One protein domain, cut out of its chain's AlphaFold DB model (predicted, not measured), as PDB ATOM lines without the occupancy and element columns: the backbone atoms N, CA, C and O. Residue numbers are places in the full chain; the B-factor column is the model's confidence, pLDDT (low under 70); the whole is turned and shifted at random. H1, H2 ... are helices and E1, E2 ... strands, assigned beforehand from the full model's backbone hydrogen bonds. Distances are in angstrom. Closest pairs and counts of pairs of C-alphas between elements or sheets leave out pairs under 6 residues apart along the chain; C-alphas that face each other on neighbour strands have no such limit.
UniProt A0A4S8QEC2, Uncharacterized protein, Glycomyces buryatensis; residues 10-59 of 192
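This is residues 10 to 59 of the 192 residues of an uncharacterized protein of Glycomyces buryatensis (UniProt A0A4S8QEC2). There is little regular structure: a mostly looped chain has a tiny two-strand sheet, E1 and E2, at one side and a single short helix, H1, at the opposite side. Residues 57 to 58 fold back to pair with residues 50 to 51 of E2. The printed part has 50 residues, 14 of them in named elements, in the order E1, H1, E2; the class is mixed, the sheet antiparallel. It is compact, with a radius of gyration of the C-alphas of 10.0 A, and rounded, spanning 25 by 21 by 17 A.

E1, residues 10 to 12, begins at C-alpha 10 (-45.715, 46.980, 38.556) and is 6.7 A long. E2, residues 50 to 52, is 6.8 A long and ends at C-alpha 52 (-49.646, 42.768, 36.760). H1, residues 23 to 30, is 10.5 A long.

E1 and E2 are antiparallel at 167 degrees; N 10 and O 51 are within hydrogen-bond range at 2.8 A. In H1 every O i to N i+4 pair is within that range.

The printed part has no cut. The link from H1 to E2 is long, 19 residues. Residues 10 to 11, 35 to 36 and 54 have pLDDT under 70.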
ATOM      1  N   ASN A  10     -46.341  46.626  37.285       69.00
ATOM      2  CA  ASN A  10     -45.715  46.980  38.556       69.00
ATOM      3  C   ASN A  10     -44.414  46.204  38.778       69.00
ATOM      4  O   ASN A  10     -44.400  44.975  38.729       69.00
ATOM      5  N   GLY A  11     -43.347  46.936  39.121       66.38
ATOM      6  CA  GLY A  11     -42.021  46.382  39.411       66.38
ATOM      7  C   GLY A  11     -41.353  45.792  38.167       66.38
ATOM      8  O   GLY A  11     -41.932  44.969  37.472       66.38
ATOM      9  N   LYS A  12     -40.121  46.208  37.865       77.94
ATOM     10  CA  LYS A  12     -39.372  45.670  36.721       77.94
ATOM     11  C   LYS A  12     -38.184  44.858  37.201       77.94
ATOM     12  O   LYS A  12     -37.424  45.318  38.052       77.94
ATOM     13  N   GLY A  13     -38.045  43.666  36.637       83.50
ATOM     14  CA  GLY A  13     -36.929  42.780  36.876       83.50
ATOM     15  C   GLY A  13     -35.616  43.386  36.410       83.50
ATOM     16  O   GLY A  13     -35.566  44.154  35.441       83.50
ATOM     17  N   THR A  14     -34.552  43.046  37.128       83.25
ATOM     18  CA  THR A  14     -33.180  43.505  36.869       83.25
ATOM     19  C   THR A  14     -32.237  42.360  36.498       83.25
ATOM     20  O   THR A  14     -31.048  42.600  36.288       83.25
ATOM     21  N   GLY A  15     -32.754  41.130  36.401       81.94
ATOM     22  CA  GLY A  15     -32.008  39.943  35.990       81.94
ATOM     23  C   GLY A  15     -31.625  39.945  34.504       81.94
ATOM     24  O   GLY A  15     -31.898  40.908  33.786       81.94
ATOM     25  N   PRO A  16     -30.987  38.871  34.004       82.62
ATOM     26  CA  PRO A  16     -30.641  38.755  32.588       82.62
ATOM     27  C   PRO A  16     -31.894  38.799  31.702       82.62
ATOM     28  O   PRO A  16     -32.976  38.388  32.118       82.62
ATOM     29  N   ALA A  17     -31.758  39.318  30.480       84.88
ATOM     30  CA  ALA A  17     -32.830  39.245  29.493       84.88
ATOM     31  C   ALA A  17     -32.983  37.793  29.028       84.88
ATOM     32  O   ALA A  17     -31.985  37.139  28.724       84.88
ATOM     33  N   ILE A  18     -34.220  37.307  28.971       85.38
ATOM     34  CA  ILE A  18     -34.537  35.966  28.475       85.38
ATOM     35  C   ILE A  18     -35.668  36.048  27.455       85.38
ATOM     36  O   ILE A  18     -36.533  36.924  27.554       85.38
ATOM     37  N   ASP A  19     -35.672  35.121  26.498       81.44
ATOM     38  CA  ASP A  19     -36.809  34.931  25.603       81.44
ATOM     39  C   ASP A  19     -37.907  34.156  26.337       81.44
ATOM     40  O   ASP A  19     -37.667  33.091  26.900       81.44
ATOM     41  N   ARG A  20     -39.136  34.676  26.316       76.75
ATOM     42  CA  ARG A  20     -40.300  33.985  26.885       76.75
ATOM     43  C   ARG A  20     -40.630  32.672  26.164       76.75
ATOM     44  O   ARG A  20     -41.398  31.879  26.696       76.75
ATOM     45  N   LEU A  21     -40.156  32.500  24.927       73.69
ATOM     46  CA  LEU A  21     -40.389  31.299  24.122       73.69
ATOM     47  C   LEU A  21     -39.392  30.179  24.448       73.69
ATOM     48  O   LEU A  21     -39.608  29.041  24.037       73.69
ATOM     49  N   ASP A  22     -38.336  30.478  25.210       82.81
ATOM     50  CA  ASP A  22     -37.403  29.483  25.731       82.81
ATOM     51  C   ASP A  22     -37.968  28.875  27.022       82.81
ATOM     52  O   ASP A  22     -37.806  29.410  28.122       82.81
ATOM     53  N   ALA A  23     -38.668  27.749  26.877       72.44
ATOM     54  CA  ALA A  23     -39.345  27.076  27.980       72.44
ATOM     55  C   ALA A  23     -38.400  26.714  29.139       72.44
ATOM     56  O   ALA A  23     -38.804  26.815  30.298       72.44
ATOM     57  N   ASP A  24     -37.145  26.358  28.857       80.88
ATOM     58  CA  ASP A  24     -36.164  26.000  29.884       80.88
ATOM     59  C   ASP A  24     -35.670  27.236  30.644       80.88
ATOM     60  O   ASP A  24     -35.490  27.194  31.868       80.88
ATOM     61  N   ALA A  25     -35.481  28.360  29.948       85.06
ATOM     62  CA  ALA A  25     -35.147  29.627  30.589       85.06
ATOM     63  C   ALA A  25     -36.303  30.137  31.461       85.06
ATOM     64  O   ALA A  25     -36.073  30.548  32.602       85.06
ATOM     65  N   VAL A  26     -37.542  30.059  30.960       81.38
ATOM     66  CA  VAL A  26     -38.740  30.415  31.734       81.38
ATOM     67  C   VAL A  26     -38.858  29.522  32.968       81.38
ATOM     68  O   VAL A  26     -39.017  30.032  34.075       81.38
ATOM     69  N   ARG A  27     -38.683  28.206  32.818       84.31
ATOM     70  CA  ARG A  27     -38.711  27.238  33.923       84.31
ATOM     71  C   ARG A  27     -37.786  27.637  35.071       84.31
ATOM     72  O   ARG A  27     -38.230  27.760  36.207       84.31
ATOM     73  N   ARG A  28     -36.527  27.959  34.761       87.56
ATOM     74  CA  ARG A  28     -35.525  28.378  35.761       87.56
ATOM     75  C   ARG A  28     -35.887  29.671  36.486       87.56
ATOM     76  O   ARG A  28     -35.428  29.891  37.605       87.56
ATOM     77  N   VAL A  29     -36.648  30.562  35.855       88.06
ATOM     78  CA  VAL A  29     -37.149  31.780  36.508       88.06
ATOM     79  C   VAL A  29     -38.244  31.431  37.507       88.06
ATOM     80  O   VAL A  29     -38.218  31.918  38.634       88.06
ATOM     81  N   PHE A  30     -39.178  30.567  37.116       86.38
ATOM     82  CA  PHE A  30     -40.281  30.149  37.974       86.38
ATOM     83  C   PHE A  30     -39.846  29.251  39.141       86.38
ATOM     84  O   PHE A  30     -40.411  29.368  40.227       86.38
ATOM     85  N   ASP A  31     -38.763  28.489  38.987       86.12
ATOM     86  CA  ASP A  31     -38.128  27.728  40.077       86.12
ATOM     87  C   ASP A  31     -37.554  28.624  41.195       86.12
ATOM     88  O   ASP A  31     -37.237  28.147  42.282       86.12
ATOM     89  N   GLN A  32     -37.433  29.935  40.957       85.69
ATOM     90  CA  GLN A  32     -36.982  30.920  41.949       85.69
ATOM     91  C   GLN A  32     -38.141  31.572  42.719       85.69
ATOM     92  O   GLN A  32     -37.936  32.589  43.390       85.69
ATOM     93  N   LYS A  33     -39.361  31.027  42.615       83.00
ATOM     94  CA  LYS A  33     -40.499  31.439  43.444       83.00
ATOM     95  C   LYS A  33     -40.170  31.265  44.921       83.00
ATOM     96  O   LYS A  33     -39.736  30.206  45.366       83.00
ATOM     97  N   ASP A  34     -40.439  32.309  45.685       76.69
ATOM     98  CA  ASP A  34     -40.406  32.257  47.134       76.69
ATOM     99  C   ASP A  34     -41.559  31.358  47.635       76.69
ATOM    100  O   ASP A  34     -42.719  31.633  47.310       76.69
ATOM    101  N   PRO A  35     -41.285  30.298  48.418       67.88
ATOM    102  CA  PRO A  35     -42.319  29.367  48.874       67.88
ATOM    103  C   PRO A  35     -43.365  29.976  49.816       67.88
ATOM    104  O   PRO A  35     -44.467  29.447  49.919       67.88
ATOM    105  N   GLN A  36     -43.039  31.063  50.518       60.75
ATOM    106  CA  GLN A  36     -43.946  31.715  51.465       60.75
ATOM    107  C   GLN A  36     -44.889  32.691  50.760       60.75
ATOM    108  O   GLN A  36     -46.045  32.834  51.153       60.75
ATOM    109  N   THR A  37     -44.404  33.371  49.720       71.44
ATOM    110  CA  THR A  37     -45.182  34.401  49.007       71.44
ATOM    111  C   THR A  37     -45.725  33.940  47.655       71.44
ATOM    112  O   THR A  37     -46.572  34.620  47.071       71.44
ATOM    113  N   GLY A  38     -45.226  32.819  47.125       72.50
ATOM    114  CA  GLY A  38     -45.555  32.290  45.798       72.50
ATOM    115  C   GLY A  38     -45.047  33.150  44.635       72.50
ATOM    116  O   GLY A  38     -45.374  32.881  43.477       72.50
ATOM    117  N   ARG A  39     -44.266  34.200  44.919       81.69
ATOM    118  CA  ARG A  39     -43.768  35.167  43.934       81.69
ATOM    119  C   ARG A  39     -42.283  34.981  43.681       81.69
ATOM    120  O   ARG A  39     -41.504  34.730  44.592       81.69
ATOM    121  N   ILE A  40     -41.875  35.202  42.440       88.19
ATOM    122  CA  ILE A  40     -40.471  35.399  42.080       88.19
ATOM    123  C   ILE A  40     -40.052  36.789  42.587       88.19
ATOM    124  O   ILE A  40     -40.702  37.781  42.219       88.19
ATOM    125  N   PRO A  41     -38.997  36.907  43.411       88.88
ATOM    126  CA  PRO A  41     -38.476  38.204  43.822       88.88
ATOM    127  C   PRO A  41     -38.147  39.068  42.601       88.88
ATOM    128  O   PRO A  41     -37.592  38.581  41.618       88.88
ATOM    129  N   THR A  42     -38.443  40.366  42.646       85.88
ATOM    130  CA  THR A  42     -38.220  41.260  41.494       85.88
ATOM    131  C   THR A  42     -36.755  41.303  41.053       85.88
ATOM    132  O   THR A  42     -36.480  41.406  39.865       85.88
ATOM    133  N   SER A  43     -35.802  41.122  41.970       85.06
ATOM    134  CA  SER A  43     -34.368  40.994  41.659       85.06
ATOM    135  C   SER A  43     -34.000  39.727  40.874       85.06
ATOM    136  O   SER A  43     -32.911  39.648  40.307       85.06
ATOM    137  N   LYS A  44     -34.887  38.730  40.854       89.56
ATOM    138  CA  LYS A  44     -34.741  37.459  40.135       89.56
ATOM    139  C   LYS A  44     -35.575  37.403  38.858       89.56
ATOM    140  O   LYS A  44     -35.373  36.504  38.046       89.56
ATOM    141  N   LEU A  45     -36.472  38.370  38.652       91.00
ATOM    142  CA  LEU A  45     -37.193  38.496  37.395       91.00
ATOM    143  C   LEU A  45     -36.243  38.936  36.271       91.00
ATOM    144  O   LEU A  45     -35.384  39.802  36.490       91.00
ATOM    145  N   PRO A  46     -36.423  38.396  35.055       93.75
ATOM    146  CA  PRO A  46     -35.703  38.852  33.880       93.75
ATOM    147  C   PRO A  46     -35.880  40.344  33.627       93.75
ATOM    148  O   PRO A  46     -36.877  40.956  34.024       93.75
ATOM    149  N   LYS A  47     -34.914  40.937  32.926       90.44
ATOM    150  CA  LYS A  47     -34.961  42.363  32.603       90.44
ATOM    151  C   LYS A  47     -36.275  42.725  31.914       90.44
ATOM    152  O   LYS A  47     -36.656  42.118  30.918       90.44
ATOM    153  N   GLY A  48     -36.953  43.739  32.444       87.25
ATOM    154  CA  GLY A  48     -38.201  44.256  31.876       87.25
ATOM    155  C   GLY A  48     -39.447  43.434  32.207       87.25
ATOM    156  O   GLY A  48     -40.547  43.954  32.038       87.25
ATOM    157  N   TRP A  49     -39.298  42.218  32.738       92.00
ATOM    158  CA  TRP A  49     -40.428  41.442  33.236       92.00
ATOM    159  C   TRP A  49     -40.966  42.056  34.522       92.00
ATOM    160  O   TRP A  49     -40.232  42.723  35.252       92.00
ATOM    161  N   GLY A  50     -42.237  41.833  34.814       88.50
ATOM    162  CA  GLY A  50     -42.877  42.438  35.974       88.50
ATOM    163  C   GLY A  50     -44.143  41.724  36.391       88.50
ATOM    164  O   GLY A  50     -44.479  40.664  35.859       88.50
ATOM    165  N   TYR A  51     -44.838  42.325  37.351       86.31
ATOM    166  CA  TYR A  51     -46.131  41.850  37.811       86.31
ATOM    167  C   TYR A  51     -47.256  42.735  37.302       86.31
ATOM    168  O   TYR A  51     -47.168  43.962  37.308       86.31
ATOM    169  N   ARG A  52     -48.359  42.100  36.934       78.25
ATOM    170  CA  ARG A  52     -49.646  42.768  36.760       78.25
ATOM    171  C   ARG A  52     -50.334  42.960  38.114       78.25
ATOM    172  O   ARG A  52     -49.911  42.411  39.136       78.25
ATOM    173  N   THR A  53     -51.413  43.737  38.129       70.31
ATOM    174  CA  THR A  53     -52.256  43.950  39.321       70.31
ATOM    175  C   THR A  53     -52.827  42.651  39.888       70.31
ATOM    176  O   THR A  53     -52.891  42.492  41.105       70.31
ATOM    177  N   ASP A  54     -53.148  41.699  39.011       66.25
ATOM    178  CA  ASP A  54     -53.603  40.338  39.333       66.25
ATOM    179  C   ASP A  54     -52.479  39.413  39.847       66.25
ATOM    180  O   ASP A  54     -52.707  38.232  40.100       66.25
ATOM    181  N   LYS A  55     -51.266  39.946  40.046       74.94
ATOM    182  CA  LYS A  55     -50.075  39.222  40.521       74.94
ATOM    183  C   LYS A  55     -49.502  38.212  39.513       74.94
ATOM    184  O   LYS A  55     -48.575  37.490  39.877       74.94
ATOM    185  N   SER A  56     -49.977  38.183  38.266       75.62
ATOM    186  CA  SER A  56     -49.374  37.384  37.193       75.62
ATOM    187  C   SER A  56     -48.104  38.039  36.638       75.62
ATOM    188  O   SER A  56     -47.943  39.263  36.681       75.62
ATOM    189  N   VAL A  57     -47.181  37.215  36.135       85.81
ATOM    190  CA  VAL A  57     -45.917  37.679  35.552       85.81
ATOM    191  C   VAL A  57     -46.128  38.038  34.084       85.81
ATOM    192  O   VAL A  57     -46.836  37.344  33.355       85.81
ATOM    193  N   HIS A  58     -45.491  39.113  33.633       83.19
ATOM    194  CA  HIS A  58     -45.457  39.500  32.229       83.19
ATOM    195  C   HIS A  58     -44.028  39.776  31.754       83.19
ATOM    196  O   HIS A  58     -43.154  40.103  32.557       83.19
ATOM    197  N   ASP A  59     -43.803  39.684  30.445       84.12
ATOM    198  CA  ASP A  59     -42.532  40.021  29.805       84.12
ATOM    199  C   ASP A  59     -42.342  41.542  29.638       84.12
ATOM    200  O   ASP A  59     -43.209  42.349  29.985       84.12
TER     201      ASP A  59